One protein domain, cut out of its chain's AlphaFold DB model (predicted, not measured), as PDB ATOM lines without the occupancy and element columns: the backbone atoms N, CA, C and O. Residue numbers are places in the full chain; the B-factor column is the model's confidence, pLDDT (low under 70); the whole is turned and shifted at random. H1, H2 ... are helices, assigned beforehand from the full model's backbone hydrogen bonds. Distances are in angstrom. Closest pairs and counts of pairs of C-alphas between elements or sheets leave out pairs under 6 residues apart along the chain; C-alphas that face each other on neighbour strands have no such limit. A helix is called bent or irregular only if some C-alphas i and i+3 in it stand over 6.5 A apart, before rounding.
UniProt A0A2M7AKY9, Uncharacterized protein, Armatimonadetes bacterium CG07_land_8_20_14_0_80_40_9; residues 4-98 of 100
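What this domain is: This is residues 4 to 98 of the 100 residues of an uncharacterized protein of Armatimonadetes bacterium CG07_land_8_20_14_0_80_40_9 (UniProt A0A2M7AKY9). Helix H2 crosses over a helical hairpin made by H3 and H4, about perpendicular to both, and these three helices make the core. Three short helices sit round it: H1 by the first residues of H2 and of H3, H6 by the last residue of H2 and beside H4, and H5 close to the hairpin and apart from H2. The printed part has 95 residues with six named helices, H1 to H6 in that order, and no named strand; the class is all helix. It is compact and rounded, with a radius of gyration of the C-alphas of 12.1 A and spans of 33 by 28 by 19 A.

Where its parts are: Find C-alpha 4 at (9.105, 0.863, -43.231); there H1 begins and runs through residues 4 to 10. Residues 11 to 22 hold no named element, but residues 17 to 18 pair antiparallel with residues 21 to 22. Then look for H2 at residues 23 to 37, 21.0 A long, beginning at C-alpha 23 at (11.531, -7.659, -43.143). H3, the longest helix, takes residues 48 to 64 over 24.4 A. H4, residues 68 to 79, is 18.0 A long and irregular: C-alphas 69 and 72 are 8.4 A apart. H5 is residues 81 to 87, 9.9 A, and H6 is residues 91 to 97, 9.8 A, ending at C-alpha 97 at (-6.457, -15.198, -33.402).

How they stand to each other: Start at H2, the hub, which touches four helices; packing is mostly crossed, with no touching pair at a shallow tilt. With residues 29 to 33 alone H2 touches H4, about perpendicular at 85 degrees, closest at the C-alphas of Leu 30 and Glu 73, 5.4 A. With residues 23 to 27 alone it touches H3 at 83 degrees, closest at the C-alphas of Ala 26 and Leu 55, 7.5 A. H3 and H4 form a helical hairpin, opposite ways at a steep tilt of 44 degrees; their closest C-alphas, Tyr 58 and Ala 76, are 4.7 A apart. H1 and H2 only just touch, with 3 pairs of C-alphas within 8 A, closest at Thr 4 and Glu 24, 6.1 A. H6 touches H4, closest at the C-alphas of Arg 74 and Leu 97, 5.3 A. H5 is close to but not clearly touching H3, the C-alphas of Glu 50 and Ile 83 being 6.9 A apart, and H5 and H6 are near each other. In H1, H2 and H6 every O i to N i+4 pair is within hydrogen-bond range; in H3 12 of 13 are, in H4 6 of 8, and in H5 1 of 3, beside 3 of 4 O i to N i+3 pairs.

The domain as a whole: Look at Ser 15 and Asp 92 for the two C-alphas farthest apart, 33.5 A. The printed part, residues 4 to 98, has no cut. The link from H1 to H2 is long, with 12 residues. The mean pLDDT of the printed part is 95.8, and no printed residue is under 70.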
ATOM      1  N   THR A   4       7.835   0.167 -43.001       94.75
ATOM      2  CA  THR A   4       9.105   0.863 -43.231       94.75
ATOM      3  C   THR A   4       9.427   1.841 -42.094       94.75
ATOM      4  O   THR A   4      10.533   1.853 -41.545       94.75
ATOM      5  N   LYS A   5       8.447   2.653 -41.661       95.44
ATOM      6  CA  LYS A   5       8.626   3.590 -40.536       95.44
ATOM      7  C   LYS A   5       8.889   2.870 -39.217       95.44
ATOM      8  O   LYS A   5       9.719   3.342 -38.434       95.44
ATOM      9  N   ILE A   6       8.198   1.760 -38.956       95.00
ATOM     10  CA  ILE A   6       8.385   0.975 -37.732       95.00
ATOM     11  C   ILE A   6       9.782   0.349 -37.713       95.00
ATOM     12  O   ILE A   6      10.496   0.543 -36.726       95.00
ATOM     13  N   LEU A   7      10.202  -0.309 -38.799       95.00
ATOM     14  CA  LEU A   7      11.519  -0.947 -38.934       95.00
ATOM     15  C   LEU A   7      12.654   0.065 -38.761       95.00
ATOM     16  O   LEU A   7      13.549  -0.126 -37.933       95.00
ATOM     17  N   LYS A   8      12.552   1.220 -39.429       95.12
ATOM     18  CA  LYS A   8      13.518   2.313 -39.283       95.12
ATOM     19  C   LYS A   8      13.610   2.829 -37.847       95.12
ATOM     20  O   LYS A   8      14.706   3.116 -37.367       95.12
ATOM     21  N   ARG A   9      12.476   2.944 -37.145       94.94
ATOM     22  CA  ARG A   9      12.431   3.373 -35.737       94.94
ATOM     23  C   ARG A   9      13.124   2.365 -34.817       94.94
ATOM     24  O   ARG A   9      13.836   2.785 -33.908       94.94
ATOM     25  N   VAL A  10      12.922   1.062 -35.029       94.00
ATOM     26  CA  VAL A  10      13.575   0.015 -34.218       94.00
ATOM     27  C   VAL A  10      15.015  -0.272 -34.648       94.00
ATOM     28  O   VAL A  10      15.750  -0.920 -33.907       94.00
ATOM     29  N   GLY A  11      15.444   0.237 -35.805       94.56
ATOM     30  CA  GLY A  11      16.785   0.031 -36.346       94.56
ATOM     31  C   GLY A  11      16.985  -1.374 -36.915       94.56
ATOM     32  O   GLY A  11      18.036  -1.975 -36.671       94.56
ATOM     33  N   ILE A  12      15.968  -1.904 -37.596       93.25
ATOM     34  CA  ILE A  12      16.027  -3.127 -38.412       93.25
ATOM     35  C   ILE A  12      16.093  -2.699 -39.881       93.25
ATOM     36  O   ILE A  12      15.429  -1.735 -40.267       93.25
ATOM     37  N   ASP A  13      16.934  -3.371 -40.666       94.69
ATOM     38  CA  ASP A  13      17.036  -3.130 -42.106       94.69
ATOM     39  C   ASP A  13      15.800  -3.723 -42.794       94.69
ATOM     40  O   ASP A  13      15.482  -4.894 -42.614       94.69
ATOM     41  N   GLU A  14      15.083  -2.910 -43.564       94.12
ATOM     42  CA  GLU A  14      13.857  -3.318 -44.260       94.12
ATOM     43  C   GLU A  14      14.086  -4.439 -45.285       94.12
ATOM     44  O   GLU A  14      13.175  -5.217 -45.561       94.12
ATOM     45  N   SER A  15      15.318  -4.561 -45.786       94.12
ATOM     46  CA  SER A  15      15.746  -5.598 -46.726       94.12
ATOM     47  C   SER A  15      16.292  -6.863 -46.055       94.12
ATOM     48  O   SER A  15      16.651  -7.814 -46.754       94.12
ATOM     49  N   GLU A  16      16.367  -6.898 -44.719       93.25
ATOM     50  CA  GLU A  16      16.799  -8.084 -43.977       93.25
ATOM     51  C   GLU A  16      15.884  -9.273 -44.300       93.25
ATOM     52  O   GLU A  16      14.665  -9.136 -44.367       93.25
ATOM     53  N   SER A  17      16.474 -10.445 -44.541       92.88
ATOM     54  CA  SER A  17      15.728 -11.618 -44.999       92.88
ATOM     55  C   SER A  17      15.049 -12.332 -43.830       92.88
ATOM     56  O   SER A  17      15.728 -12.811 -42.924       92.88
ATOM     57  N   ILE A  18      13.731 -12.504 -43.915       90.62
ATOM     58  CA  ILE A  18      12.916 -13.346 -43.035       90.62
ATOM     59  C   ILE A  18      12.409 -14.529 -43.866       90.62
ATOM     60  O   ILE A  18      11.458 -14.420 -44.639       90.62
ATOM     61  N   THR A  19      13.108 -15.662 -43.767       86.94
ATOM     62  CA  THR A  19      12.900 -16.846 -44.624       86.94
ATOM     63  C   THR A  19      13.055 -16.529 -46.125       86.94
ATOM     64  O   THR A  19      14.172 -16.544 -46.639       86.94
ATOM     65  N   HIS A  20      11.951 -16.245 -46.825       87.81
ATOM     66  CA  HIS A  20      11.881 -15.912 -48.253       87.81
ATOM     67  C   HIS A  20      11.317 -14.506 -48.515       87.81
ATOM     68  O   HIS A  20      11.152 -14.138 -49.675       87.81
ATOM     69  N   PHE A  21      11.036 -13.744 -47.456       89.94
ATOM     70  CA  PHE A  21      10.494 -12.388 -47.494       89.94
ATOM     71  C   PHE A  21      11.536 -11.376 -47.019       89.94
ATOM     72  O   PHE A  21      12.464 -11.727 -46.283       89.94
ATOM     73  N   SER A  22      11.370 -10.113 -47.392       95.62
ATOM     74  CA  SER A  22      12.032  -9.010 -46.695       95.62
ATOM     75  C   SER A  22      11.375  -8.752 -45.331       95.62
ATOM     76  O   SER A  22      10.221  -9.120 -45.091       95.62
ATOM     77  N   ALA A  23      12.089  -8.093 -44.420       95.31
ATOM     78  CA  ALA A  23      11.531  -7.659 -43.143       95.31
ATOM     79  C   ALA A  23      10.343  -6.703 -43.339       95.31
ATOM     80  O   ALA A  23       9.401  -6.724 -42.546       95.31
ATOM     81  N   GLU A  24      10.366  -5.889 -44.399       96.69
ATOM     82  CA  GLU A  24       9.233  -5.053 -44.799       96.69
ATOM     83  C   GLU A  24       8.006  -5.880 -45.186       96.69
ATOM     84  O   GLU A  24       6.925  -5.618 -44.668       96.69
ATOM     85  N   GLU A  25       8.170  -6.886 -46.050       96.69
ATOM     86  CA  GLU A  25       7.083  -7.770 -46.487       96.69
ATOM     87  C   GLU A  25       6.504  -8.551 -45.305       96.69
ATOM     88  O   GLU A  25       5.293  -8.556 -45.097       96.69
ATOM     89  N   ALA A  26       7.374  -9.140 -44.477       96.38
ATOM     90  CA  ALA A  26       6.969  -9.891 -43.296       96.38
ATOM     91  C   ALA A  26       6.184  -9.026 -42.298       96.38
ATOM     92  O   ALA A  26       5.135  -9.428 -41.793       96.38
ATOM     93  N   LEU A  27       6.669  -7.811 -42.025       97.00
ATOM     94  CA  LEU A  27       5.954  -6.886 -41.155       97.00
ATOM     95  C   LEU A  27       4.666  -6.363 -41.804       97.00
ATOM     96  O   LEU A  27       3.695  -6.121 -41.093       97.00
ATOM     97  N   GLY A  28       4.645  -6.192 -43.125       97.50
ATOM     98  CA  GLY A  28       3.445  -5.843 -43.881       97.50
ATOM     99  C   GLY A  28       2.315  -6.836 -43.620       97.50
ATOM    100  O   GLY A  28       1.257  -6.428 -43.145       97.50
ATOM    101  N   SER A  29       2.577  -8.132 -43.805       97.00
ATOM    102  CA  SER A  29       1.599  -9.197 -43.539       97.00
ATOM    103  C   SER A  29       1.121  -9.202 -42.083       97.00
ATOM    104  O   SER A  29      -0.077  -9.272 -41.809       97.00
ATOM    105  N   LEU A  30       2.045  -9.060 -41.124       97.69
ATOM    106  CA  LEU A  30       1.686  -8.979 -39.706       97.69
ATOM    107  C   LEU A  30       0.799  -7.761 -39.410       97.69
ATOM    108  O   LEU A  30      -0.163  -7.882 -38.657       97.69
ATOM    109  N   ILE A  31       1.093  -6.598 -39.998       97.62
ATOM    110  CA  ILE A  31       0.279  -5.385 -39.843       97.62
ATOM    111  C   ILE A  31      -1.134  -5.605 -40.380       97.62
ATOM    112  O   ILE A  31      -2.078  -5.232 -39.686       97.62
ATOM    113  N   GLU A  32      -1.287  -6.219 -41.556       97.69
ATOM    114  CA  GLU A  32      -2.603  -6.533 -42.126       97.69
ATOM    115  C   GLU A  32      -3.419  -7.417 -41.172       97.69
ATOM    116  O   GLU A  32      -4.552  -7.079 -40.826       97.69
ATOM    117  N   CYS A  33      -2.807  -8.479 -40.641       97.62
ATOM    118  CA  CYS A  33      -3.443  -9.348 -39.650       97.62
ATOM    119  C   CYS A  33      -3.821  -8.598 -38.362       97.62
ATOM    120  O   CYS A  33      -4.884  -8.824 -37.786       97.62
ATOM    121  N   ILE A  34      -2.967  -7.697 -37.875       97.69
ATOM    122  CA  ILE A  34      -3.245  -6.933 -36.653       97.69
ATOM    123  C   ILE A  34      -4.398  -5.957 -36.869       97.69
ATOM    124  O   ILE A  34      -5.241  -5.807 -35.989       97.69
ATOM    125  N   GLU A  35      -4.457  -5.298 -38.023       96.62
ATOM    126  CA  GLU A  35      -5.559  -4.394 -38.356       96.62
ATOM    127  C   GLU A  35      -6.897  -5.136 -38.468       96.62
ATOM    128  O   GLU A  35      -7.929  -4.572 -38.099       96.62
ATOM    129  N   GLU A  36      -6.881  -6.399 -38.907       96.75
ATOM    130  CA  GLU A  36      -8.077  -7.240 -39.009       96.75
ATOM    131  C   GLU A  36      -8.541  -7.801 -37.654       96.75
ATOM    132  O   GLU A  36      -9.724  -7.700 -37.317       96.75
ATOM    133  N   TYR A  37      -7.627  -8.367 -36.860       96.69
ATOM    134  CA  TYR A  37      -7.987  -9.165 -35.679       96.69
ATOM    135  C   TYR A  37      -7.706  -8.477 -34.342       96.69
ATOM    136  O   TYR A  37      -8.336  -8.818 -33.343       96.69
ATOM    137  N   CYS A  38      -6.764  -7.532 -34.291       96.44
ATOM    138  CA  CYS A  38      -6.244  -6.966 -33.041       96.44
ATOM    139  C   CYS A  38      -5.967  -5.452 -33.151       96.44
ATOM    140  O   CYS A  38      -4.861  -5.005 -32.826       96.44
ATOM    141  N   PRO A  39      -6.933  -4.613 -33.574       95.12
ATOM    142  CA  PRO A  39      -6.676  -3.229 -33.998       95.12
ATOM    143  C   PRO A  39      -6.155  -2.302 -32.887       95.12
ATOM    144  O   PRO A  39      -5.686  -1.197 -33.164       95.12
ATOM    145  N   ASN A  40      -6.237  -2.727 -31.623       95.38
ATOM    146  CA  ASN A  40      -5.728  -1.976 -30.475       95.38
ATOM    147  C   ASN A  40      -4.273  -2.322 -30.110       95.38
ATOM    148  O   ASN A  40      -3.700  -1.658 -29.241       95.38
ATOM    149  N   LEU A  41      -3.677  -3.342 -30.739       97.44
ATOM    150  CA  LEU A  41      -2.317  -3.785 -30.456       97.44
ATOM    151  C   LEU A  41      -1.289  -2.749 -30.933       97.44
ATOM    152  O   LEU A  41      -1.236  -2.370 -32.101       97.44
ATOM    153  N   GLN A  42      -0.419  -2.317 -30.023       95.75
ATOM    154  CA  GLN A  42       0.542  -1.238 -30.257       95.75
ATOM    155  C   GLN A  42       1.910  -1.784 -30.669       95.75
ATOM    156  O   GLN A  42       2.897  -1.637 -29.936       95.75
ATOM    157  N   ILE A  43       1.986  -2.447 -31.831       94.81
ATOM    158  CA  ILE A  43       3.246  -3.090 -32.244       94.81
ATOM    159  C   ILE A  43       4.380  -2.093 -32.503       94.81
ATOM    160  O   ILE A  43       5.565  -2.398 -32.374       94.81
ATOM    161  N   ASP A  44       4.012  -0.858 -32.826       93.50
ATOM    162  CA  ASP A  44       4.907   0.267 -33.033       93.50
ATOM    163  C   ASP A  44       5.614   0.704 -31.743       93.50
ATOM    164  O   ASP A  44       6.426   1.621 -31.788       93.50
ATOM    165  N   LYS A  45       5.334   0.074 -30.597       95.38
ATOM    166  CA  LYS A  45       5.998   0.334 -29.313       95.38
ATOM    167  C   LYS A  45       6.966  -0.757 -28.868       95.38
ATOM    168  O   LYS A  45       7.675  -0.529 -27.887       95.38
ATOM    169  N   LEU A  46       7.058  -1.879 -29.584       96.31
ATOM    170  CA  LEU A  46       8.014  -2.944 -29.261       96.31
ATOM    171  C   LEU A  46       9.450  -2.408 -29.278       96.31
ATOM    172  O   LEU A  46       9.800  -1.537 -30.083       96.31
ATOM    173  N   SER A  47      10.299  -2.935 -28.400       96.25
ATOM    174  CA  SER A  47      11.746  -2.745 -28.512       96.25
ATOM    175  C   SER A  47      12.309  -3.526 -29.703       96.25
ATOM    176  O   SER A  47      11.685  -4.471 -30.179       96.25
ATOM    177  N   LYS A  48      13.530  -3.197 -30.150       95.75
ATOM    178  CA  LYS A  48      14.213  -3.964 -31.208       95.75
ATOM    179  C   LYS A  48      14.262  -5.464 -30.893       95.75
ATOM    180  O   LYS A  48      13.970  -6.269 -31.761       95.75
ATOM    181  N   LYS A  49      14.583  -5.829 -29.644       96.69
ATOM    182  CA  LYS A  49      14.675  -7.231 -29.208       96.69
ATOM    183  C   LYS A  49      13.333  -7.953 -29.322       96.69
ATOM    184  O   LYS A  49      13.288  -9.074 -29.805       96.69
ATOM    185  N   GLU A  50      12.256  -7.324 -28.863       97.50
ATOM    186  CA  GLU A  50      10.908  -7.899 -28.946       97.50
ATOM    187  C   GLU A  50      10.441  -8.020 -30.396       97.50
ATOM    188  O   GLU A  50       9.803  -9.004 -30.751       97.50
ATOM    189  N   PHE A  51      10.809  -7.054 -31.237       95.94
ATOM    190  CA  PHE A  51      10.526  -7.097 -32.666       95.94
ATOM    191  C   PHE A  51      11.248  -8.251 -33.363       95.94
ATOM    192  O   PHE A  51      10.642  -8.961 -34.156       95.94
ATOM    193  N   THR A  52      12.527  -8.467 -33.041       94.88
ATOM    194  CA  THR A  52      13.291  -9.611 -33.551       94.88
ATOM    195  C   THR A  52      12.625 -10.929 -33.164       94.88
ATOM    196  O   THR A  52      12.436 -11.763 -34.036       94.88
ATOM    197  N   ILE A  53      12.176 -11.080 -31.912       96.94
ATOM    198  CA  ILE A  53      11.462 -12.290 -31.471       96.94
ATOM    199  C   ILE A  53      10.157 -12.490 -32.259       96.94
ATOM    200  O   ILE A  53       9.867 -13.603 -32.683       96.94
ATOM    201  N   LEU A  54       9.380 -11.426 -32.496       97.62
ATOM    202  CA  LEU A  54       8.158 -11.512 -33.305       97.62
ATOM    203  C   LEU A  54       8.452 -11.985 -34.741       97.62
ATOM    204  O   LEU A  54       7.735 -12.836 -35.262       97.62
ATOM    205  N   LEU A  55       9.504 -11.456 -35.375       95.94
ATOM    206  CA  LEU A  55       9.902 -11.853 -36.731       95.94
ATOM    207  C   LEU A  55      10.474 -13.280 -36.784       95.94
ATOM    208  O   LEU A  55      10.208 -14.000 -37.743       95.94
ATOM    209  N   GLU A  56      11.209 -13.710 -35.755       95.56
ATOM    210  CA  GLU A  56      11.672 -15.098 -35.599       95.56
ATOM    211  C   GLU A  56      10.479 -16.062 -35.488       95.56
ATOM    212  O   GLU A  56      10.388 -17.018 -36.257       95.56
ATOM    213  N   ASN A  57       9.504 -15.751 -34.628       97.44
ATOM    214  CA  ASN A  57       8.271 -16.533 -34.501       97.44
ATOM    215  C   ASN A  57       7.481 -16.578 -35.820       97.44
ATOM    216  O   ASN A  57       6.912 -17.612 -36.170       97.44
ATOM    217  N   TYR A  58       7.449 -15.477 -36.579       97.38
ATOM    218  CA  TYR A  58       6.811 -15.454 -37.896       97.38
ATOM    219  C   TYR A  58       7.538 -16.339 -38.914       97.38
ATOM    220  O   TYR A  58       6.883 -17.108 -39.615       97.38
ATOM    221  N   SER A  59       8.875 -16.319 -38.936       95.62
ATOM    222  CA  SER A  59       9.678 -17.246 -39.748       95.62
ATOM    223  C   SER A  59       9.340 -18.710 -39.438       95.62
ATOM    224  O   SER A  59       9.140 -19.506 -40.355       95.62
ATOM    225  N   ASP A  60       9.215 -19.072 -38.161       96.00
ATOM    226  CA  ASP A  60       8.842 -20.435 -37.762       96.00
ATOM    227  C   ASP A  60       7.402 -20.788 -38.178       96.00
ATOM    228  O   ASP A  60       7.122 -21.905 -38.631       96.00
ATOM    229  N   CYS A  61       6.480 -19.827 -38.092       96.75
ATOM    230  CA  CYS A  61       5.090 -20.001 -38.507       96.75
ATOM    231  C   CYS A  61       4.933 -20.159 -40.023       96.75
ATOM    232  O   CYS A  61       4.122 -20.982 -40.445       96.75
ATOM    233  N   ILE A  62       5.734 -19.466 -40.841       94.88
ATOM    234  CA  ILE A  62       5.763 -19.643 -42.305       94.88
ATOM    235  C   ILE A  62       6.071 -21.099 -42.679       94.88
ATOM    236  O   ILE A  62       5.499 -21.638 -43.627       94.88
ATOM    237  N   LEU A  63       6.961 -21.749 -41.927       93.06
ATOM    238  CA  LEU A  63       7.356 -23.139 -42.164       93.06
ATOM    239  C   LEU A  63       6.345 -24.157 -41.618       93.06
ATOM    240  O   LEU A  63       6.348 -25.312 -42.046       93.06
ATOM    241  N   THR A  64       5.501 -23.744 -40.670       94.75
ATOM    242  CA  THR A  64       4.621 -24.641 -39.905       94.75
ATOM    243  C   THR A  64       3.171 -24.594 -40.379       94.75
ATOM    244  O   THR A  64       2.502 -25.628 -40.421       94.75
ATOM    245  N   PHE A  65       2.672 -23.413 -40.742       94.25
ATOM    246  CA  PHE A  65       1.270 -23.178 -41.073       94.25
ATOM    247  C   PHE A  65       1.077 -22.847 -42.552       94.25
ATOM    248  O   PHE A  65       1.949 -22.282 -43.215       94.25
ATOM    249  N   HIS A  66      -0.098 -23.193 -43.078       91.19
ATOM    250  CA  HIS A  66      -0.491 -22.799 -44.426       91.19
ATOM    251  C   HIS A  66      -0.855 -21.302 -44.471       91.19
ATOM    252  O   HIS A  66      -1.349 -20.775 -43.481       91.19
ATOM    253  N   PRO A  67      -0.686 -20.611 -45.609       91.38
ATOM    254  CA  PRO A  67      -0.957 -19.172 -45.691       91.38
ATOM    255  C   PRO A  67      -2.455 -18.813 -45.722       91.38
ATOM    256  O   PRO A  67      -2.819 -17.665 -45.484       91.38
ATOM    257  N   GLU A  68      -3.351 -19.762 -46.032       92.81
ATOM    258  CA  GLU A  68      -4.797 -19.488 -46.078       92.81
ATOM    259  C   GLU A  68      -5.323 -19.005 -44.715       92.81
ATOM    260  O   GLU A  68      -4.948 -19.548 -43.677       92.81
ATOM    261  N   GLY A  69      -6.178 -17.977 -44.725       92.50
ATOM    262  CA  GLY A  69      -6.793 -17.429 -43.510       92.50
ATOM    263  C   GLY A  69      -5.828 -16.705 -42.563       92.50
ATOM    264  O   GLY A  69      -6.130 -16.600 -41.374       92.50
ATOM    265  N   MET A  70      -4.671 -16.252 -43.063       96.25
ATOM    266  CA  MET A  70      -3.612 -15.608 -42.272       96.25
ATOM    267  C   MET A  70      -3.088 -16.484 -41.117       96.25
ATOM    268  O   MET A  70      -2.708 -15.979 -40.060       96.25
ATOM    269  N   HIS A  71      -3.102 -17.820 -41.249       96.25
ATOM    270  CA  HIS A  71      -2.689 -18.704 -40.145       96.25
ATOM    271  C   HIS A  71      -1.212 -18.526 -39.759       96.25
ATOM    272  O   HIS A  71      -0.848 -18.755 -38.606       96.25
ATOM    273  N   GLN A  72      -0.361 -18.089 -40.691       96.69
ATOM    274  CA  GLN A  72       1.051 -17.810 -40.422       96.69
ATOM    275  C   GLN A  72       1.201 -16.584 -39.511       96.69
ATOM    276  O   GLN A  72       1.895 -16.638 -38.497       96.69
ATOM    277  N   GLU A  73       0.495 -15.501 -39.826       97.88
ATOM    278  CA  GLU A  73       0.499 -14.247 -39.075       97.88
ATOM    279  C   GLU A  73      -0.166 -14.435 -37.710       97.88
ATOM    280  O   GLU A  73       0.416 -14.101 -36.676       97.88
ATOM    281  N   ARG A  74      -1.358 -15.044 -37.690       97.94
ATOM    282  CA  ARG A  74      -2.097 -15.337 -36.456       97.94
ATOM    283  C   ARG A  74      -1.284 -16.238 -35.532       97.94
ATOM    284  O   ARG A  74      -1.182 -15.959 -34.339       97.94
ATOM    285  N   GLY A  75      -0.638 -17.266 -36.086       97.62
ATOM    286  CA  GLY A  75       0.262 -18.152 -35.350       97.62
ATOM    287  C   GLY A  75       1.431 -17.396 -34.719       97.62
ATOM    288  O   GLY A  75       1.730 -17.603 -33.543       97.62
ATOM    289  N   ALA A  76       2.044 -16.465 -35.452       97.75
ATOM    290  CA  ALA A  76       3.159 -15.667 -34.946       97.75
ATOM    291  C   ALA A  76       2.744 -14.726 -33.807       97.75
ATOM    292  O   ALA A  76       3.482 -14.575 -32.826       97.75
ATOM    293  N   LEU A  77       1.554 -14.124 -33.900       98.06
ATOM    294  CA  LEU A  77       0.991 -13.295 -32.832       98.06
ATOM    295  C   LEU A  77       0.696 -14.130 -31.576       98.06
ATOM    296  O   LEU A  77       1.061 -13.714 -30.477       98.06
ATOM    297  N   LEU A  78       0.122 -15.329 -31.732       97.88
ATOM    298  CA  LEU A  78      -0.134 -16.257 -30.622       97.88
ATOM    299  C   LEU A  78       1.164 -16.745 -29.961       97.88
ATOM    300  O   LEU A  78       1.284 -16.715 -28.740       97.88
ATOM    301  N   GLN A  79       2.183 -17.121 -30.740       97.94
ATOM    302  CA  GLN A  79       3.491 -17.510 -30.192       97.94
ATOM    303  C   GLN A  79       4.222 -16.347 -29.498       97.94
ATOM    304  O   GLN A  79       5.106 -16.568 -28.670       97.94
ATOM    305  N   SER A  80       3.830 -15.107 -29.796       98.19
ATOM    306  CA  SER A  80       4.382 -13.886 -29.200       98.19
ATOM    307  C   SER A  80       3.513 -13.310 -28.071       98.19
ATOM    308  O   SER A  80       3.771 -12.191 -27.619       98.19
ATOM    309  N   GLU A  81       2.502 -14.046 -27.593       97.50
ATOM    310  CA  GLU A  81       1.492 -13.576 -26.633       97.50
ATOM    311  C   GLU A  81       2.101 -12.865 -25.414       97.50
ATOM    312  O   GLU A  81       1.700 -11.747 -25.080       97.50
ATOM    313  N   GLU A  82       3.100 -13.471 -24.763       97.38
ATOM    314  CA  GLU A  82       3.716 -12.924 -23.544       97.38
ATOM    315  C   GLU A  82       4.284 -11.510 -23.763       97.38
ATOM    316  O   GLU A  82       4.192 -10.633 -22.896       97.38
ATOM    317  N   ILE A  83       4.859 -11.266 -24.943       97.62
ATOM    318  CA  ILE A  83       5.393  -9.960 -25.332       97.62
ATOM    319  C   ILE A  83       4.238  -9.018 -25.665       97.62
ATOM    320  O   ILE A  83       4.166  -7.915 -25.123       97.62
ATOM    321  N   LEU A  84       3.321  -9.452 -26.530       98.19
ATOM    322  CA  LEU A  84       2.280  -8.605 -27.108       98.19
ATOM    323  C   LEU A  84       1.212  -8.173 -26.094       98.19
ATOM    324  O   LEU A  84       0.660  -7.077 -26.221       98.19
ATOM    325  N   ARG A  85       0.989  -8.941 -25.022       98.12
ATOM    326  CA  ARG A  85       0.124  -8.526 -23.901       98.12
ATOM    327  C   ARG A  85       0.575  -7.219 -23.253       98.12
ATOM    328  O   ARG A  85      -0.262  -6.416 -22.846       98.12
ATOM    329  N   LYS A  86       1.885  -6.945 -23.211       98.06
ATOM    330  CA  LYS A  86       2.429  -5.669 -22.698       98.06
ATOM    331  C   LYS A  86       2.024  -4.472 -23.563       98.06
ATOM    332  O   LYS A  86       2.089  -3.334 -23.102       98.06
ATOM    333  N   TYR A  87       1.610  -4.738 -24.800       97.81
ATOM    334  CA  TYR A  87       1.297  -3.755 -25.831       97.81
ATOM    335  C   TYR A  87      -0.176  -3.760 -26.244       97.81
ATOM    336  O   TYR A  87      -0.532  -3.120 -27.232       97.81
ATOM    337  N   GLY A  88      -1.040  -4.423 -25.471       97.56
ATOM    338  CA  GLY A  88      -2.488  -4.347 -25.645       97.56
ATOM    339  C   GLY A  88      -3.143  -5.568 -26.281       97.56
ATOM    340  O   GLY A  88      -4.331  -5.481 -26.564       97.56
ATOM    341  N   LEU A  89      -2.427  -6.687 -26.465       98.12
ATOM    342  CA  LEU A  89      -3.072  -7.948 -26.846       98.12
ATOM    343  C   LEU A  89      -3.977  -8.434 -25.704       98.12
ATOM    344  O   LEU A  89      -3.502  -8.717 -24.599       98.12
ATOM    345  N   SER A  90      -5.279  -8.499 -25.961       97.94
ATOM    346  CA  SER A  90      -6.294  -8.915 -24.995       97.94
ATOM    347  C   SER A  90      -6.636 -10.402 -25.106       97.94
ATOM    348  O   SER A  90      -6.295 -11.076 -26.075       97.94
ATOM    349  N   ASP A  91      -7.354 -10.930 -24.112       97.50
ATOM    350  CA  ASP A  91      -7.862 -12.308 -24.168       97.50
ATOM    351  C   ASP A  91      -8.876 -12.511 -25.300       97.50
ATOM    352  O   ASP A  91      -8.999 -13.615 -25.823       97.50
ATOM    353  N   ASP A  92      -9.618 -11.466 -25.674       96.88
ATOM    354  CA  ASP A  92     -10.569 -11.540 -26.782       96.88
ATOM    355  C   ASP A  92      -9.846 -11.540 -28.132       96.88
ATOM    356  O   ASP A  92     -10.228 -12.314 -29.007       96.88
ATOM    357  N   ASP A  93      -8.751 -10.779 -28.258       97.56
ATOM    358  CA  ASP A  93      -7.855 -10.847 -29.418       97.56
ATOM    359  C   ASP A  93      -7.291 -12.268 -29.587       97.56
ATOM    360  O   ASP A  93      -7.317 -12.835 -30.672       97.56
ATOM    361  N   ILE A  94      -6.846 -12.897 -28.495       97.12
ATOM    362  CA  ILE A  94      -6.318 -14.269 -28.530       97.12
ATOM    363  C   ILE A  94      -7.375 -15.264 -29.019       97.12
ATOM    364  O   ILE A  94      -7.068 -16.114 -29.848       97.12
ATOM    365  N   LYS A  95      -8.630 -15.139 -28.568       96.00
ATOM    366  CA  LYS A  95      -9.720 -16.020 -29.022       96.00
ATOM    367  C   LYS A  95     -10.014 -15.881 -30.513       96.00
ATOM    368  O   LYS A  95     -10.395 -16.868 -31.126       96.00
ATOM    369  N   VAL A  96      -9.904 -14.675 -31.080       95.00
ATOM    370  CA  VAL A  96     -10.119 -14.478 -32.526       95.00
ATOM    371  C   VAL A  96      -8.889 -14.861 -33.342       95.00
ATOM    372  O   VAL A  96      -9.028 -15.319 -34.472       95.00
ATOM    373  N   LEU A  97      -7.687 -14.729 -32.778       96.38
ATOM    374  CA  LEU A  97      -6.457 -15.198 -33.402       96.38
ATOM    375  C   LEU A  97      -6.368 -16.723 -33.426       96.38
ATOM    376  O   LEU A  97      -5.812 -17.250 -34.382       96.38
ATOM    377  N   ASP A  98      -6.928 -17.423 -32.440       93.44
ATOM    378  CA  ASP A  98      -6.963 -18.885 -32.408       93.44
ATOM    379  C   ASP A  98      -7.791 -19.443 -33.582       93.44
ATOM    380  O   ASP A  98      -8.936 -19.048 -33.818       93.44
TER     381      ASP A  98